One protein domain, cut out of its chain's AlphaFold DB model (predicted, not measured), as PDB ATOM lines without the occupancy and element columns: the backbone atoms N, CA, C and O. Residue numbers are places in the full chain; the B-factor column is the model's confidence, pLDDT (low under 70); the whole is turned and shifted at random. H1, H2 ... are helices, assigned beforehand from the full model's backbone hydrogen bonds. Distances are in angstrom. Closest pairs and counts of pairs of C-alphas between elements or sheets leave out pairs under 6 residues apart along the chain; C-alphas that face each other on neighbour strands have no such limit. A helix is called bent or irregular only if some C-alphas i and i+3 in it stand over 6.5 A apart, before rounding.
ATOM      1  N   LEU A   2     -24.341   6.151 -56.564       81.81
ATOM      2  CA  LEU A   2     -24.806   7.070 -55.509       81.81
ATOM      3  C   LEU A   2     -24.708   6.492 -54.079       81.81
ATOM      4  O   LEU A   2     -24.217   7.163 -53.181       81.81
ATOM      5  N   PHE A   3     -25.062   5.218 -53.882       82.81
ATOM      6  CA  PHE A   3     -24.932   4.542 -52.581       82.81
ATOM      7  C   PHE A   3     -23.476   4.450 -52.085       82.81
ATOM      8  O   PHE A   3     -23.187   4.725 -50.925       82.81
ATOM      9  N   ILE A   4     -22.542   4.132 -52.988       86.94
ATOM     10  CA  ILE A   4     -21.106   4.054 -52.677       86.94
ATOM     11  C   ILE A   4     -20.565   5.442 -52.306       86.94
ATOM     12  O   ILE A   4     -19.831   5.568 -51.331       86.94
ATOM     13  N   ALA A   5     -20.973   6.495 -53.023       84.88
ATOM     14  CA  ALA A   5     -20.579   7.868 -52.710       84.88
ATOM     15  C   ALA A   5     -21.073   8.321 -51.322       84.88
ATOM     16  O   ALA A   5     -20.315   8.939 -50.578       84.88
ATOM     17  N   ILE A   6     -22.305   7.961 -50.940       87.88
ATOM     18  CA  ILE A   6     -22.856   8.251 -49.605       87.88
ATOM     19  C   ILE A   6     -22.057   7.530 -48.513       87.88
ATOM     20  O   ILE A   6     -21.694   8.148 -47.514       87.88
ATOM     21  N   LEU A   7     -21.728   6.249 -48.706       87.69
ATOM     22  CA  LEU A   7     -20.912   5.497 -47.748       87.69
ATOM     23  C   LEU A   7     -19.510   6.093 -47.585       87.69
ATOM     24  O   LEU A   7     -19.030   6.227 -46.460       87.69
ATOM     25  N   ILE A   8     -18.871   6.498 -48.685       84.12
ATOM     26  CA  ILE A   8     -17.560   7.162 -48.657       84.12
ATOM     27  C   ILE A   8     -17.647   8.501 -47.916       84.12
ATOM     28  O   ILE A   8     -16.771   8.808 -47.109       84.12
ATOM     29  N   LEU A   9     -18.708   9.279 -48.136       84.25
ATOM     30  CA  LEU A   9     -18.923  10.550 -47.447       84.25
ATOM     31  C   LEU A   9     -19.091  10.349 -45.934       84.25
ATOM     32  O   LEU A   9     -18.424  11.021 -45.150       84.25
ATOM     33  N   ILE A  10     -19.923   9.388 -45.519       83.31
ATOM     34  CA  ILE A  10     -20.118   9.035 -44.104       83.31
ATOM     35  C   ILE A  10     -18.797   8.569 -43.486       83.31
ATOM     36  O   ILE A  10     -18.436   9.008 -42.395       83.31
ATOM     37  N   PHE A  11     -18.040   7.730 -44.198       81.88
ATOM     38  CA  PHE A  11     -16.733   7.257 -43.751       81.88
ATOM     39  C   PHE A  11     -15.728   8.406 -43.579       81.88
ATOM     40  O   PHE A  11     -15.037   8.472 -42.562       81.88
ATOM     41  N   LEU A  12     -15.667   9.345 -44.527       78.81
ATOM     42  CA  LEU A  12     -14.803  10.526 -44.453       78.81
ATOM     43  C   LEU A  12     -15.207  11.460 -43.310       78.81
ATOM     44  O   LEU A  12     -14.342  11.897 -42.551       78.81
ATOM     45  N   MET A  13     -16.503  11.728 -43.143       78.75
ATOM     46  CA  MET A  13     -17.019  12.526 -42.027       78.75
ATOM     47  C   MET A  13     -16.684  11.876 -40.684       78.75
ATOM     48  O   MET A  13     -16.194  12.553 -39.781       78.75
ATOM     49  N   TYR A  14     -16.868  10.559 -40.573       74.31
ATOM     50  CA  TYR A  14     -16.495   9.794 -39.388       74.31
ATOM     51  C   TYR A  14     -14.986   9.865 -39.128       74.31
ATOM     52  O   TYR A  14     -14.559  10.178 -38.018       74.31
ATOM     53  N   ARG A  15     -14.151   9.668 -40.153       75.81
ATOM     54  CA  ARG A  15     -12.690   9.751 -40.029       75.81
ATOM     55  C   ARG A  15     -12.243  11.138 -39.579       75.81
ATOM     56  O   ARG A  15     -11.415  11.250 -38.678       75.81
ATOM     57  N   PHE A  16     -12.825  12.184 -40.146       71.62
ATOM     58  CA  PHE A  16     -12.528  13.562 -39.776       71.62
ATOM     59  C   PHE A  16     -12.972  13.889 -38.348       71.62
ATOM     60  O   PHE A  16     -12.229  14.524 -37.599       71.62
ATOM     61  N   PHE A  17     -14.142  13.396 -37.938       68.06
ATOM     62  CA  PHE A  17     -14.619  13.506 -36.563       68.06
ATOM     63  C   PHE A  17     -13.680  12.789 -35.585       68.06
ATOM     64  O   PHE A  17     -13.277  13.377 -34.584       68.06
ATOM     65  N   THR A  18     -13.253  11.562 -35.904       65.44
ATOM     66  CA  THR A  18     -12.322  10.795 -35.059       65.44
ATOM     67  C   THR A  18     -10.960  11.474 -34.922       65.44
ATOM     68  O   THR A  18     -10.433  11.550 -33.817       65.44
ATOM     69  N   PHE A  19     -10.422  12.033 -36.010       69.44
ATOM     70  CA  PHE A  19      -9.162  12.776 -35.994       69.44
ATOM     71  C   PHE A  19      -9.256  14.039 -35.126       69.44
ATOM     72  O   PHE A  19      -8.371  14.319 -34.319       69.44
ATOM     73  N   ARG A  20     -10.365  14.780 -35.242       72.19
ATOM     74  CA  ARG A  20     -10.620  15.958 -34.405       72.19
ATOM     75  C   ARG A  20     -10.787  15.602 -32.929       72.19
ATOM     76  O   ARG A  20     -10.229  16.297 -32.090       72.19
ATOM     77  N   ALA A  21     -11.531  14.544 -32.615       73.56
ATOM     78  CA  ALA A  21     -11.746  14.094 -31.240       73.56
ATOM     79  C   ALA A  21     -10.425  13.716 -30.556       73.56
ATOM     80  O   ALA A  21     -10.170  14.120 -29.425       73.56
ATOM     81  N   GLU A  22      -9.557  12.998 -31.270       75.88
ATOM     82  CA  GLU A  22      -8.241  12.599 -30.778       75.88
ATOM     83  C   GLU A  22      -7.324  13.809 -30.533       75.88
ATOM     84  O   GLU A  22      -6.733  13.927 -29.459       75.88
ATOM     85  N   MET A  23      -7.246  14.742 -31.488       78.94
ATOM     86  CA  MET A  23      -6.439  15.962 -31.352       78.94
ATOM     87  C   MET A  23      -6.923  16.836 -30.189       78.94
ATOM     88  O   MET A  23      -6.118  17.301 -29.387       78.94
ATOM     89  N   VAL A  24      -8.237  17.053 -30.066       76.62
ATOM     90  CA  VAL A  24      -8.790  17.860 -28.968       76.62
ATOM     91  C   VAL A  24      -8.522  17.190 -27.623       76.62
ATOM     92  O   VAL A  24      -8.118  17.873 -26.685       76.62
ATOM     93  N   PHE A  25      -8.691  15.870 -27.520       78.88
ATOM     94  CA  PHE A  25      -8.476  15.141 -26.272       78.88
ATOM     95  C   PHE A  25      -7.003  15.138 -25.838       78.88
ATOM     96  O   PHE A  25      -6.696  15.473 -24.696       78.88
ATOM     97  N   THR A  26      -6.084  14.830 -26.754       76.44
ATOM     98  CA  THR A  26      -4.637  14.821 -26.475       76.44
ATOM     99  C   THR A  26      -4.125  16.195 -26.070       76.44
ATOM    100  O   THR A  26      -3.474  16.320 -25.037       76.44
ATOM    101  N   MET A  27      -4.482  17.246 -26.812       77.12
ATOM    102  CA  MET A  27      -4.088  18.614 -26.467       77.12
ATOM    103  C   MET A  27      -4.722  19.085 -25.149       77.12
ATOM    104  O   MET A  27      -4.067  19.788 -24.384       77.12
ATOM    105  N   SER A  28      -5.950  18.648 -24.832       81.25
ATOM    106  CA  SER A  28      -6.597  18.934 -23.538       81.25
ATOM    107  C   SER A  28      -5.927  18.231 -22.355       81.25
ATOM    108  O   SER A  28      -6.025  18.732 -21.241       81.25
ATOM    109  N   LEU A  29      -5.260  17.093 -22.570       82.75
ATOM    110  CA  LEU A  29      -4.479  16.407 -21.534       82.75
ATOM    111  C   LEU A  29      -3.063  16.976 -21.410       82.75
ATOM    112  O   LEU A  29      -2.582  17.199 -20.304       82.75
ATOM    113  N   ILE A  30      -2.391  17.229 -22.533       83.50
ATOM    114  CA  ILE A  30      -0.992  17.675 -22.544       83.50
ATOM    115  C   ILE A  30      -0.873  19.120 -22.054       83.50
ATOM    116  O   ILE A  30       0.041  19.422 -21.292       83.50
ATOM    117  N   ALA A  31      -1.795  20.010 -22.437       84.06
ATOM    118  CA  ALA A  31      -1.759  21.413 -22.023       84.06
ATOM    119  C   ALA A  31      -1.703  21.607 -20.490       84.06
ATOM    120  O   ALA A  31      -0.779  22.278 -20.029       84.06
ATOM    121  N   PRO A  32      -2.598  21.019 -19.666       84.38
ATOM    122  CA  PRO A  32      -2.514  21.159 -18.214       84.38
ATOM    123  C   PRO A  32      -1.260  20.496 -17.634       84.38
ATOM    124  O   PRO A  32      -0.665  21.057 -16.721       84.38
ATOM    125  N   ILE A  33      -0.805  19.363 -18.184       88.50
ATOM    126  CA  ILE A  33       0.446  18.718 -17.751       88.50
ATOM    127  C   ILE A  33       1.637  19.654 -17.978       88.50
ATOM    128  O   ILE A  33       2.430  19.876 -17.068       88.50
ATOM    129  N   MET A  34       1.741  20.258 -19.163       87.38
ATOM    130  CA  MET A  34       2.798  21.218 -19.480       87.38
ATOM    131  C   MET A  34       2.757  22.455 -18.586       87.38
ATOM    132  O   MET A  34       3.809  22.933 -18.172       87.38
ATOM    133  N   ILE A  35       1.562  22.951 -18.259       89.44
ATOM    134  CA  ILE A  35       1.392  24.084 -17.342       89.44
ATOM    135  C   ILE A  35       1.866  23.710 -15.935       89.44
ATOM    136  O   ILE A  35       2.608  24.473 -15.324       89.44
ATOM    137  N   VAL A  36       1.484  22.535 -15.427       91.31
ATOM    138  CA  VAL A  36       1.907  22.053 -14.103       91.31
ATOM    139  C   VAL A  36       3.422  21.880 -14.051       91.31
ATOM    140  O   VAL A  36       4.063  22.396 -13.140       91.31
ATOM    141  N   ILE A  37       4.009  21.224 -15.054       90.31
ATOM    142  CA  ILE A  37       5.460  21.041 -15.147       90.31
ATOM    143  C   ILE A  37       6.161  22.404 -15.220       90.31
ATOM    144  O   ILE A  37       7.096  22.656 -14.462       90.31
ATOM    145  N   GLY A  38       5.685  23.310 -16.077       88.62
ATOM    146  CA  GLY A  38       6.227  24.662 -16.195       88.62
ATOM    147  C   GLY A  38       6.167  25.438 -14.877       88.62
ATOM    148  O   GLY A  38       7.149  26.071 -14.494       88.62
ATOM    149  N   ALA A  39       5.065  25.312 -14.133       89.94
ATOM    150  CA  ALA A  39       4.912  25.911 -12.811       89.94
ATOM    151  C   ALA A  39       5.885  25.319 -11.777       89.94
ATOM    152  O   ALA A  39       6.457  26.060 -10.980       89.94
ATOM    153  N   CYS A  40       6.137  24.007 -11.816       90.75
ATOM    154  CA  CYS A  40       7.123  23.353 -10.953       90.75
ATOM    155  C   CYS A  40       8.565  23.814 -11.222       90.75
ATOM    156  O   CYS A  40       9.393  23.767 -10.314       90.75
ATOM    157  N   TYR A  41       8.873  24.279 -12.437       90.06
ATOM    158  CA  TYR A  41      10.193  24.814 -12.791       90.06
ATOM    159  C   TYR A  41      10.361  26.314 -12.492       90.06
ATOM    160  O   TYR A  41      11.480  26.816 -12.592       90.06
ATOM    161  N   LEU A  42       9.300  27.022 -12.078       85.31
ATOM    162  CA  LEU A  42       9.370  28.440 -11.697       85.31
ATOM    163  C   LEU A  42      10.343  28.717 -10.528       85.31
ATOM    164  O   LEU A  42      11.149  29.632 -10.668       85.31
ATOM    165  N   PRO A  43      10.336  27.967  -9.403       81.94
ATOM    166  CA  PRO A  43      11.202  28.257  -8.255       81.94
ATOM    167  C   PRO A  43      12.628  27.664  -8.352       81.94
ATOM    168  O   PRO A  43      13.239  27.372  -7.328       81.94
ATOM    169  N   GLY A  44      13.187  27.461  -9.553       81.69
ATOM    170  CA  GLY A  44      14.473  26.765  -9.728       81.69
ATOM    171  C   GLY A  44      15.425  27.373 -10.762       81.69
ATOM    172  O   GLY A  44      15.115  28.346 -11.440       81.69
ATOM    173  N   LYS A  45      16.599  26.741 -10.933       84.88
ATOM    174  CA  LYS A  45      17.618  27.118 -11.942       84.88
ATOM    175  C   LYS A  45      17.109  27.105 -13.392       84.88
ATOM    176  O   LYS A  45      17.740  27.702 -14.254       84.88
ATOM    177  N   TYR A  46      15.993  26.428 -13.654       86.44
ATOM    178  CA  TYR A  46      15.391  26.276 -14.982       86.44
ATOM    179  C   TYR A  46      14.157  27.172 -15.177       86.44
ATOM    180  O   TYR A  46      13.256  26.821 -15.936       86.44
ATOM    181  N   HIS A  47      14.112  28.326 -14.504       87.94
ATOM    182  CA  HIS A  47      12.985  29.259 -14.544       87.94
ATOM    183  C   HIS A  47      12.561  29.648 -15.972       87.94
ATOM    184  O   HIS A  47      11.372  29.609 -16.283       87.94
ATOM    185  N   GLU A  48      13.522  29.916 -16.860       88.25
ATOM    186  CA  GLU A  48      13.261  30.255 -18.268       88.25
ATOM    187  C   GLU A  48      12.559  29.120 -19.027       88.25
ATOM    188  O   GLU A  48      11.600  29.342 -19.769       88.25
ATOM    189  N   ALA A  49      12.979  27.873 -18.790       87.81
ATOM    190  CA  ALA A  49      12.311  26.704 -19.356       87.81
ATOM    191  C   ALA A  49      10.897  26.541 -18.774       87.81
ATOM    192  O   ALA A  49       9.967  26.194 -19.501       87.81
ATOM    193  N   GLY A  50      10.716  26.848 -17.486       88.12
ATOM    194  CA  GLY A  50       9.407  26.876 -16.834       88.12
ATOM    195  C   GLY A  50       8.446  27.886 -17.465       88.12
ATOM    196  O   GLY A  50       7.321  27.525 -17.813       88.12
ATOM    197  N   ILE A  51       8.897  29.124 -17.696       90.38
ATOM    198  CA  ILE A  51       8.114  30.165 -18.383       90.38
ATOM    199  C   ILE A  51       7.757  29.722 -19.803       90.38
ATOM    200  O   ILE A  51       6.602  29.830 -20.213       90.38
ATOM    201  N   PHE A  52       8.719  29.182 -20.550       90.12
ATOM    202  CA  PHE A  52       8.485  28.714 -21.914       90.12
ATOM    203  C   PHE A  52       7.417  27.609 -21.972       90.12
ATOM    204  O   PHE A  52       6.498  27.666 -22.795       90.12
ATOM    205  N   LEU A  53       7.477  26.644 -21.049       89.38
ATOM    206  CA  LEU A  53       6.470  25.588 -20.916       89.38
ATOM    207  C   LEU A  53       5.086  26.142 -20.559       89.38
ATOM    208  O   LEU A  53       4.088  25.674 -21.111       89.38
ATOM    209  N   LEU A  54       5.014  27.161 -19.696       91.25
ATOM    210  CA  LEU A  54       3.760  27.837 -19.349       91.25
ATOM    211  C   LEU A  54       3.148  28.564 -20.550       91.25
ATOM    212  O   LEU A  54       1.947  28.440 -20.782       91.25
ATOM    213  N   VAL A  55       3.959  29.275 -21.338       91.50
ATOM    214  CA  VAL A  55       3.497  29.985 -22.542       91.50
ATOM    215  C   VAL A  55       2.965  29.001 -23.580       91.50
ATOM    216  O   VAL A  55       1.861  29.194 -24.095       91.50
ATOM    217  N   ILE A  56       3.696  27.916 -23.854       88.88
ATOM    218  CA  ILE A  56       3.232  26.888 -24.794       88.88
ATOM    219  C   ILE A  56       1.967  26.213 -24.267       88.88
ATOM    220  O   ILE A  56       0.998  26.067 -25.011       88.88
ATOM    221  N   GLY A  57       1.941  25.831 -22.989       88.12
ATOM    222  CA  GLY A  57       0.777  25.204 -22.371       88.12
ATOM    223  C   GLY A  57      -0.471  26.090 -22.445       88.12
ATOM    224  O   GLY A  57      -1.536  25.623 -22.850       88.12
ATOM    225  N   ALA A  58      -0.334  27.386 -22.149       89.00
ATOM    226  CA  ALA A  58      -1.417  28.363 -22.254       89.00
ATOM    227  C   ALA A  58      -1.884  28.565 -23.705       89.00
ATOM    228  O   ALA A  58      -3.090  28.603 -23.966       89.00
ATOM    229  N   PHE A  59      -0.953  28.644 -24.660       87.12
ATOM    230  CA  PHE A  59      -1.273  28.743 -26.083       87.12
ATOM    231  C   PHE A  59      -2.037  27.508 -26.579       87.12
ATOM    232  O   PHE A  59      -3.073  27.643 -27.231       87.12
ATOM    233  N   MET A  60      -1.589  26.304 -26.214       83.94
ATOM    234  CA  MET A  60      -2.287  25.065 -26.567       83.94
ATOM    235  C   MET A  60      -3.699  25.021 -25.979       83.94
ATOM    236  O   MET A  60      -4.644  24.661 -26.681       83.94
ATOM    237  N   LEU A  61      -3.875  25.462 -24.731       85.88
ATOM    238  CA  LEU A  61      -5.188  25.550 -24.090       85.88
ATOM    239  C   LEU A  61      -6.109  26.533 -24.840       85.88
ATOM    240  O   LEU A  61      -7.262  26.209 -25.133       85.88
ATOM    241  N   ALA A  62      -5.594  27.698 -25.241       85.56
ATOM    242  CA  ALA A  62      -6.342  28.669 -26.040       85.56
ATOM    243  C   ALA A  62      -6.778  28.099 -27.402       85.56
ATOM    244  O   ALA A  62      -7.931  28.280 -27.807       85.56
ATOM    245  N   VAL A  63      -5.897  27.362 -28.086       83.31
ATOM    246  CA  VAL A  63      -6.205  26.690 -29.359       83.31
ATOM    247  C   VAL A  63      -7.289  25.627 -29.176       83.31
ATOM    248  O   VAL A  63      -8.248  25.589 -29.949       83.31
ATOM    249  N   VAL A  64      -7.204  24.805 -28.127       82.88
ATOM    250  CA  VAL A  64      -8.233  23.804 -27.799       82.88
ATOM    251  C   VAL A  64      -9.593  24.466 -27.578       82.88
ATOM    252  O   VAL A  64     -10.591  24.048 -28.168       82.88
ATOM    253  N   LEU A  65      -9.646  25.544 -26.789       82.69
ATOM    254  CA  LEU A  65     -10.885  26.287 -26.545       82.69
ATOM    255  C   LEU A  65     -11.443  26.917 -27.827       82.69
ATOM    256  O   LEU A  65     -12.661  26.916 -28.032       82.69
ATOM    257  N   LEU A  66     -10.575  27.423 -28.707       82.06
ATOM    258  CA  LEU A  66     -10.964  27.959 -30.009       82.06
ATOM    259  C   LEU A  66     -11.597  26.871 -30.886       82.06
ATOM    260  O   LEU A  66     -12.677  27.086 -31.438       82.06
ATOM    261  N   ILE A  67     -10.979  25.691 -30.971       80.38
ATOM    262  CA  ILE A  67     -11.500  24.554 -31.741       80.38
ATOM    263  C   ILE A  67     -12.839  24.084 -31.166       80.38
ATOM    264  O   ILE A  67     -13.789  23.891 -31.928       80.38
ATOM    265  N   CYS A  68     -12.965  23.964 -29.841       76.12
ATOM    266  CA  CYS A  68     -14.230  23.629 -29.184       76.12
ATOM    267  C   CYS A  68     -15.325  24.653 -29.521       76.12
ATOM    268  O   CYS A  68     -16.420  24.270 -29.940       76.12
ATOM    269  N   ARG A  69     -15.018  25.958 -29.455       78.31
ATOM    270  CA  ARG A  69     -15.960  27.023 -29.836       78.31
ATOM    271  C   ARG A  69     -16.382  26.950 -31.297       78.31
ATOM    272  O   ARG A  69     -17.569  27.086 -31.581       78.31
ATOM    273  N   LEU A  70     -15.438  26.759 -32.218       77.62
ATOM    274  CA  LEU A  70     -15.735  26.650 -33.649       77.62
ATOM    275  C   LEU A  70     -16.584  25.413 -33.948       77.62
ATOM    276  O   LEU A  70     -17.513  25.483 -34.746       77.62
ATOM    277  N   THR A  71     -16.315  24.306 -33.261       70.38
ATOM    278  CA  THR A  71     -17.030  23.042 -33.454       70.38
ATOM    279  C   THR A  71     -18.472  23.117 -32.939       70.38
ATOM    280  O   THR A  71     -19.380  22.593 -33.577       70.38
ATOM    281  N   ALA A  72     -18.731  23.841 -31.846       67.25
ATOM    282  CA  ALA A  72     -20.087  24.017 -31.323       67.25
ATOM    283  C   ALA A  72     -20.955  25.032 -32.086       67.25
ATOM    284  O   ALA A  72     -22.155  25.115 -31.818       67.25
ATOM    285  N   ARG A  73     -20.402  25.802 -33.039       70.31
ATOM    286  CA  ARG A  73     -21.193  26.752 -33.847       70.31
ATOM    287  C   ARG A  73     -22.240  26.067 -34.734       70.31
ATOM    288  O   ARG A  73     -23.245  26.700 -35.027       70.31
ATOM    289  N   GLY A  74     -22.038  24.800 -35.100       67.50
ATOM    290  CA  GLY A  74     -22.985  24.005 -35.894       67.50
ATOM    291  C   GLY A  74     -23.938  23.116 -35.085       67.50
ATOM    292  O   GLY A  74     -24.701  22.370 -35.685       67.50
ATOM    293  N   VAL A  75     -23.887  23.158 -33.746       72.94
ATOM    294  CA  VAL A  75     -24.678  22.279 -32.863       72.94
ATOM    295  C   VAL A  75     -25.691  23.106 -32.066       72.94
ATOM    296  O   VAL A  75     -25.329  24.134 -31.474       72.94
ATOM    297  N   GLU A  76     -26.947  22.655 -32.022       79.00
ATOM    298  CA  GLU A  76     -28.017  23.259 -31.216       79.00
ATOM    299  C   GLU A  76     -27.627  23.361 -29.737       79.00
ATOM    300  O   GLU A  76     -27.026  22.448 -29.170       79.00
ATOM    301  N   LYS A  77     -27.984  24.477 -29.084       75.25
ATOM    302  CA  LYS A  77     -27.544  24.791 -27.711       75.25
ATOM    303  C   LYS A  77     -27.888  23.691 -26.695       75.25
ATOM    304  O   LYS A  77     -27.072  23.451 -25.812       75.25
ATOM    305  N   GLY A  78     -29.030  23.015 -26.849       78.38
ATOM    306  CA  GLY A  78     -29.449  21.906 -25.983       78.38
ATOM    307  C   GLY A  78     -28.647  20.615 -26.178       78.38
ATOM    308  O   GLY A  78     -28.455  19.869 -25.225       78.38
ATOM    309  N   LEU A  79     -28.101  20.381 -27.378       78.00
ATOM    310  CA  LEU A  79     -27.363  19.156 -27.717       78.00
ATOM    311  C   LEU A  79     -25.842  19.277 -27.533       78.00
ATOM    312  O   LEU A  79     -25.120  18.282 -27.606       78.00
ATOM    313  N   ARG A  80     -25.326  20.491 -27.297       77.94
ATOM    314  CA  ARG A  80     -23.880  20.751 -27.166       77.94
ATOM    315  C   ARG A  80     -23.232  19.958 -26.039       77.94
ATOM    316  O   ARG A  80     -22.104  19.507 -26.205       77.94
ATOM    317  N   LEU A  81     -23.920  19.796 -24.911       78.00
ATOM    318  CA  LEU A  81     -23.377  19.073 -23.762       78.00
ATOM    319  C   LEU A  81     -23.158  17.589 -24.093       78.00
ATOM    320  O   LEU A  81     -22.064  17.068 -23.884       78.00
ATOM    321  N   GLU A  82     -24.166  16.943 -24.685       81.62
ATOM    322  CA  GLU A  82     -24.087  15.549 -25.140       81.62
ATOM    323  C   GLU A  82     -22.993  15.385 -26.206       81.62
ATOM    324  O   GLU A  82     -22.202  14.444 -26.167       81.62
ATOM    325  N   TYR A  83     -22.891  16.354 -27.120       79.31
ATOM    326  CA  TYR A  83     -21.864  16.382 -28.155       79.31
ATOM    327  C   TYR A  83     -20.445  16.444 -27.572       79.31
ATOM    328  O   TYR A  83     -19.593  15.650 -27.965       79.31
ATOM    329  N   TYR A  84     -20.178  17.336 -26.609       77.00
ATOM    330  CA  TYR A  84     -18.863  17.428 -25.967       77.00
ATOM    331  C   TYR A  84     -18.518  16.180 -25.155       77.00
ATOM    332  O   TYR A  84     -17.388  15.703 -25.225       77.00
ATOM    333  N   LYS A  85     -19.487  15.622 -24.425       82.56
ATOM    334  CA  LYS A  85     -19.316  14.370 -23.680       82.56
ATOM    335  C   LYS A  85     -18.916  13.232 -24.620       82.56
ATOM    336  O   LYS A  85     -17.915  12.563 -24.378       82.56
ATOM    337  N   ASN A  86     -19.628  13.069 -25.732       83.62
ATOM    338  CA  ASN A  86     -19.299  12.059 -26.734       83.62
ATOM    339  C   ASN A  86     -17.938  12.331 -27.386       83.62
ATOM    340  O   ASN A  86     -17.158  11.402 -27.568       83.62
ATOM    341  N   LEU A  87     -17.609  13.593 -27.673       80.12
ATOM    342  CA  LEU A  87     -16.314  13.977 -28.236       80.12
ATOM    343  C   LEU A  87     -15.147  13.590 -27.313       80.12
ATOM    344  O   LEU A  87     -14.157  13.031 -27.781       80.12
ATOM    345  N   ILE A  88     -15.280  13.837 -26.006       80.94
ATOM    346  CA  ILE A  88     -14.267  13.485 -25.004       80.94
ATOM    347  C   ILE A  88     -14.162  11.966 -24.847       80.94
ATOM    348  O   ILE A  88     -13.054  11.441 -24.853       80.94
ATOM    349  N   ILE A  89     -15.286  11.247 -24.754       83.19
ATOM    350  CA  ILE A  89     -15.294   9.779 -24.606       83.19
ATOM    351  C   ILE A  89     -14.640   9.105 -25.819       83.19
ATOM    352  O   ILE A  89     -13.788   8.230 -25.660       83.19
ATOM    353  N   TYR A  90     -14.994   9.529 -27.033       81.44
ATOM    354  CA  TYR A  90     -14.384   8.999 -28.253       81.44
ATOM    355  C   TYR A  90     -12.898   9.353 -28.354       81.44
ATOM    356  O   TYR A  90     -12.095   8.494 -28.724       81.44
ATOM    357  N   GLY A  91     -12.523  10.585 -27.998       81.31
ATOM    358  CA  GLY A  91     -11.125  11.002 -27.921       81.31
ATOM    359  C   GLY A  91     -10.321  10.150 -26.934       81.31
ATOM    360  O   GLY A  91      -9.251   9.660 -27.288       81.31
ATOM    361  N   ALA A  92     -10.875   9.883 -25.748       81.62
ATOM    362  CA  ALA A  92     -10.268   9.042 -24.719       81.62
ATOM    363  C   ALA A  92     -10.081   7.596 -25.179       81.62
ATOM    364  O   ALA A  92      -8.993   7.038 -25.048       81.62
ATOM    365  N   LEU A  93     -11.119   6.997 -25.770       84.50
ATOM    366  CA  LEU A  93     -11.048   5.635 -26.291       84.50
ATOM    367  C   LEU A  93      -9.979   5.523 -27.382       84.50
ATOM    368  O   LEU A  93      -9.214   4.557 -27.411       84.50
ATOM    369  N   LYS A  94      -9.899   6.522 -28.268       80.94
ATOM    370  CA  LYS A  94      -8.913   6.514 -29.346       80.94
ATOM    371  C   LYS A  94      -7.493   6.729 -28.841       80.94
ATOM    372  O   LYS A  94      -6.583   6.038 -29.288       80.94
ATOM    373  N   PHE A  95      -7.326   7.614 -27.865       80.12
ATOM    374  CA  PHE A  95      -6.063   7.805 -27.168       80.12
ATOM    375  C   PHE A  95      -5.597   6.517 -26.483       80.12
ATOM    376  O   PHE A  95      -4.450   6.125 -26.664       80.12
ATOM    377  N   LEU A  96      -6.490   5.799 -25.794       81.06
ATOM    378  CA  LEU A  96      -6.171   4.515 -25.163       81.06
ATOM    379  C   LEU A  96      -5.749   3.453 -26.194       81.06
ATOM    380  O   LEU A  96      -4.792   2.714 -25.971       81.06
ATOM    381  N   GLN A  97      -6.423   3.403 -27.350       82.19
ATOM    382  CA  GLN A  97      -6.038   2.528 -28.467       82.19
ATOM    383  C   GLN A  97      -4.672   2.890 -29.060       82.19
ATOM    384  O   GLN A  97      -3.944   2.014 -29.520       82.19
ATOM    385  N   ASN A  98      -4.331   4.175 -29.114       79.88
ATOM    386  CA  ASN A  98      -3.040   4.612 -29.631       79.88
ATOM    387  C   ASN A  98      -1.927   4.393 -28.602       79.88
ATOM    388  O   ASN A  98      -0.840   3.976 -28.991       79.88
ATOM    389  N   LEU A  99      -2.211   4.565 -27.307       78.62
ATOM    390  CA  LEU A  99      -1.310   4.181 -26.223       78.62
ATOM    391  C   LEU A  99      -1.021   2.684 -26.245       78.62
ATOM    392  O   LEU A  99       0.140   2.311 -26.209       78.62
ATOM    393  N   SER A 100      -2.031   1.820 -26.377       78.81
ATOM    394  CA  SER A 100      -1.791   0.372 -26.422       78.81
ATOM    395  C   SER A 100      -0.926  -0.037 -27.618       78.81
ATOM    396  O   SER A 100      -0.013  -0.846 -27.469       78.81
ATOM    397  N   LYS A 101      -1.136   0.580 -28.789       78.94
ATOM    398  CA  LYS A 101      -0.261   0.399 -29.959       78.94
ATOM    399  C   LYS A 101       1.159   0.897 -29.702       78.94
ATOM    400  O   LYS A 101       2.108   0.193 -30.031       78.94
ATOM    401  N   ALA A 102       1.300   2.085 -29.117       76.94
ATOM    402  CA  ALA A 102       2.597   2.659 -28.787       76.94
ATOM    403  C   ALA A 102       3.348   1.784 -27.778       76.94
ATOM    404  O   ALA A 102       4.521   1.521 -27.993       76.94
ATOM    405  N   THR A 103       2.676   1.261 -26.750       76.25
ATOM    406  CA  THR A 103       3.262   0.340 -25.767       76.25
ATOM    407  C   THR A 103       3.786  -0.920 -26.435       76.25
ATOM    408  O   THR A 103       4.907  -1.319 -26.158       76.25
ATOM    409  N   ILE A 104       3.029  -1.525 -27.354       76.88
ATOM    410  CA  ILE A 104       3.499  -2.706 -28.093       76.88
ATOM    411  C   ILE A 104       4.768  -2.367 -28.885       76.88
ATOM    412  O   ILE A 104       5.770  -3.067 -28.765       76.88
ATOM    413  N   VAL A 105       4.753  -1.269 -29.647       74.75
ATOM    414  CA  VAL A 105       5.922  -0.812 -30.418       74.75
ATOM    415  C   VAL A 105       7.109  -0.514 -29.500       74.75
ATOM    416  O   VAL A 105       8.235  -0.891 -29.815       74.75
ATOM    417  N   PHE A 106       6.870   0.110 -28.347       74.62
ATOM    418  CA  PHE A 106       7.905   0.438 -27.374       74.62
ATOM    419  C   PHE A 106       8.483  -0.813 -26.713       74.62
ATOM    420  O   PHE A 106       9.685  -0.866 -26.500       74.62
ATOM    421  N   SER A 107       7.679  -1.847 -26.457       75.75
ATOM    422  CA  SER A 107       8.164  -3.142 -25.969       75.75
ATOM    423  C   SER A 107       9.075  -3.825 -26.989       75.75
ATOM    424  O   SER A 107      10.130  -4.334 -26.616       75.75
ATOM    425  N   PHE A 108       8.725  -3.789 -28.280       77.19
ATOM    426  CA  PHE A 108       9.607  -4.284 -29.344       77.19
ATOM    427  C   PHE A 108      10.895  -3.459 -29.447       77.19
ATOM    428  O   PHE A 108      11.982  -4.027 -29.553       77.19
ATOM    429  N   LEU A 109      10.791  -2.130 -29.367       77.50
ATOM    430  CA  LEU A 109      11.948  -1.240 -29.397       77.50
ATOM    431  C   LEU A 109      12.859  -1.470 -28.184       77.50
ATOM    432  O   LEU A 109      14.062  -1.623 -28.357       77.50
ATOM    433  N   ALA A 110      12.302  -1.566 -26.979       77.50
ATOM    434  CA  ALA A 110      13.036  -1.843 -25.749       77.50
ATOM    435  C   ALA A 110      13.701  -3.225 -25.781       77.50
ATOM    436  O   ALA A 110      14.854  -3.336 -25.386       77.50
ATOM    437  N   ALA A 111      13.032  -4.256 -26.306       76.06
ATOM    438  CA  ALA A 111      13.641  -5.571 -26.500       76.06
ATOM    439  C   ALA A 111      14.802  -5.517 -27.509       76.06
ATOM    440  O   ALA A 111      15.857  -6.098 -27.262       76.06
ATOM    441  N   SER A 112      14.646  -4.774 -28.612       72.25
ATOM    442  CA  SER A 112      15.728  -4.583 -29.584       72.25
ATOM    443  C   SER A 112      16.903  -3.797 -28.990       72.25
ATOM    444  O   SER A 112      18.046  -4.213 -29.128       72.25
ATOM    445  N   LEU A 113      16.640  -2.718 -28.245       69.00
ATOM    446  CA  LEU A 113      17.663  -1.933 -27.554       69.00
ATOM    447  C   LEU A 113      18.333  -2.730 -26.434       69.00
ATOM    448  O   LEU A 113      19.537  -2.606 -26.260       69.00
ATOM    449  N   GLY A 114      17.598  -3.581 -25.720       63.84
ATOM    450  CA  GLY A 114      18.152  -4.513 -24.739       63.84
ATOM    451  C   GLY A 114      19.074  -5.550 -25.383       63.84
ATOM    452  O   GLY A 114      20.123  -5.851 -24.829       63.84
ATOM    453  N   ALA A 115      18.750  -6.026 -26.589       61.91
ATOM    454  CA  ALA A 115      19.640  -6.894 -27.362       61.91
ATOM    455  C   ALA A 115      20.909  -6.171 -27.859       61.91
ATOM    456  O   ALA A 115      21.949  -6.807 -28.021       61.91
ATOM    457  N   PHE A 116      20.846  -4.851 -28.081       56.00
ATOM    458  CA  PHE A 116      22.006  -4.019 -28.435       56.00
ATOM    459  C   PHE A 116      22.770  -3.460 -27.224       56.00
ATOM    460  O   PHE A 116      23.928  -3.066 -27.370       56.00
ATOM    461  N   SER A 117      22.155  -3.435 -26.040       58.78
ATOM    462  CA  SER A 117      22.772  -3.046 -24.772       58.78
ATOM    463  C   SER A 117      23.701  -4.161 -24.301       58.78
ATOM    464  O   SER A 117      23.395  -4.914 -23.382       58.78
TER     465      SER A 117
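Overview. This is residues 2 to 117 of the 150 residues of an uncharacterized protein of Blautia sp. AF34-10 (UniProt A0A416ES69). Three long helices make a flat, loose frame: H1 and H2 form a helical hairpin, a narrow V that closes towards the end of H1 and the start of H2, and H3 crosses H1 as an X. The first part of H1, residues 2 to 16, sticks out as one free arm, and residues 99 to 117, of which 99 to 116 belong to H3, stick out as another. The printed part has 116 residues with three named helices, in the order H1, H2, H3, and no named strand; the class is all helix. The whole is loose, with a radius of gyration of the C-alphas of 19.3 A, and its C-alphas span 61 by 43 by 20 A.

Along the chain. H1 runs from Leu 2, with its C-alpha at (-24.806, 7.070, -55.509), to Cys 40, and is 57.2 A long from first to last C-alpha. It is neither bent nor irregular, but only just: C-alphas 29 and 32 are 6.1 A apart. H2, residues 47 to 72, begins with C-alpha 47 at (12.985, 29.259, -14.544) and is 37.5 A long. H3, residues 80 to 116, is 52.2 A long and ends with C-alpha 116 at (22.006, -4.019, -28.435).

Arrangement. H1 touches H2 with residues 24 to 40 alone; the closest C-alphas, those of Gly 38 and Gly 50, are 3.9 A apart. The two helices form a hairpin and run opposite ways at a shallow tilt of 31 degrees. H1 touches H3 with its residues 18 to 26 alone, and H3 touches H1 with its residues 87 to 95 alone. Their closest C-alphas are those of Glu 22 and Gly 91, 4.4 A apart, and their lines are about perpendicular, at 74 degrees. H2 and H3 are close but not clearly touching, with the C-alphas of Ala 72 and Arg 80 the closest at 6.5 A; they run opposite ways at a steep tilt of 45 degrees. In H2 and H3 every O i to N i+4 pair is within hydrogen-bond range; in H1, 33 of 35 are.

Size, cuts and confidence. The C-alphas farthest apart, those of Leu 2 and Lys 45, are 64.0 A from each other. Without the stretches that stand free, the body has 82 residues and spans 49 by 28 by 16 A. The printed part has no cut, and the links from H1 to H2 and from H2 to H3 are short. The mean pLDDT of the printed part is 80.3; residues 17 to 19, 72, 74 and 113 to 117 are under 70.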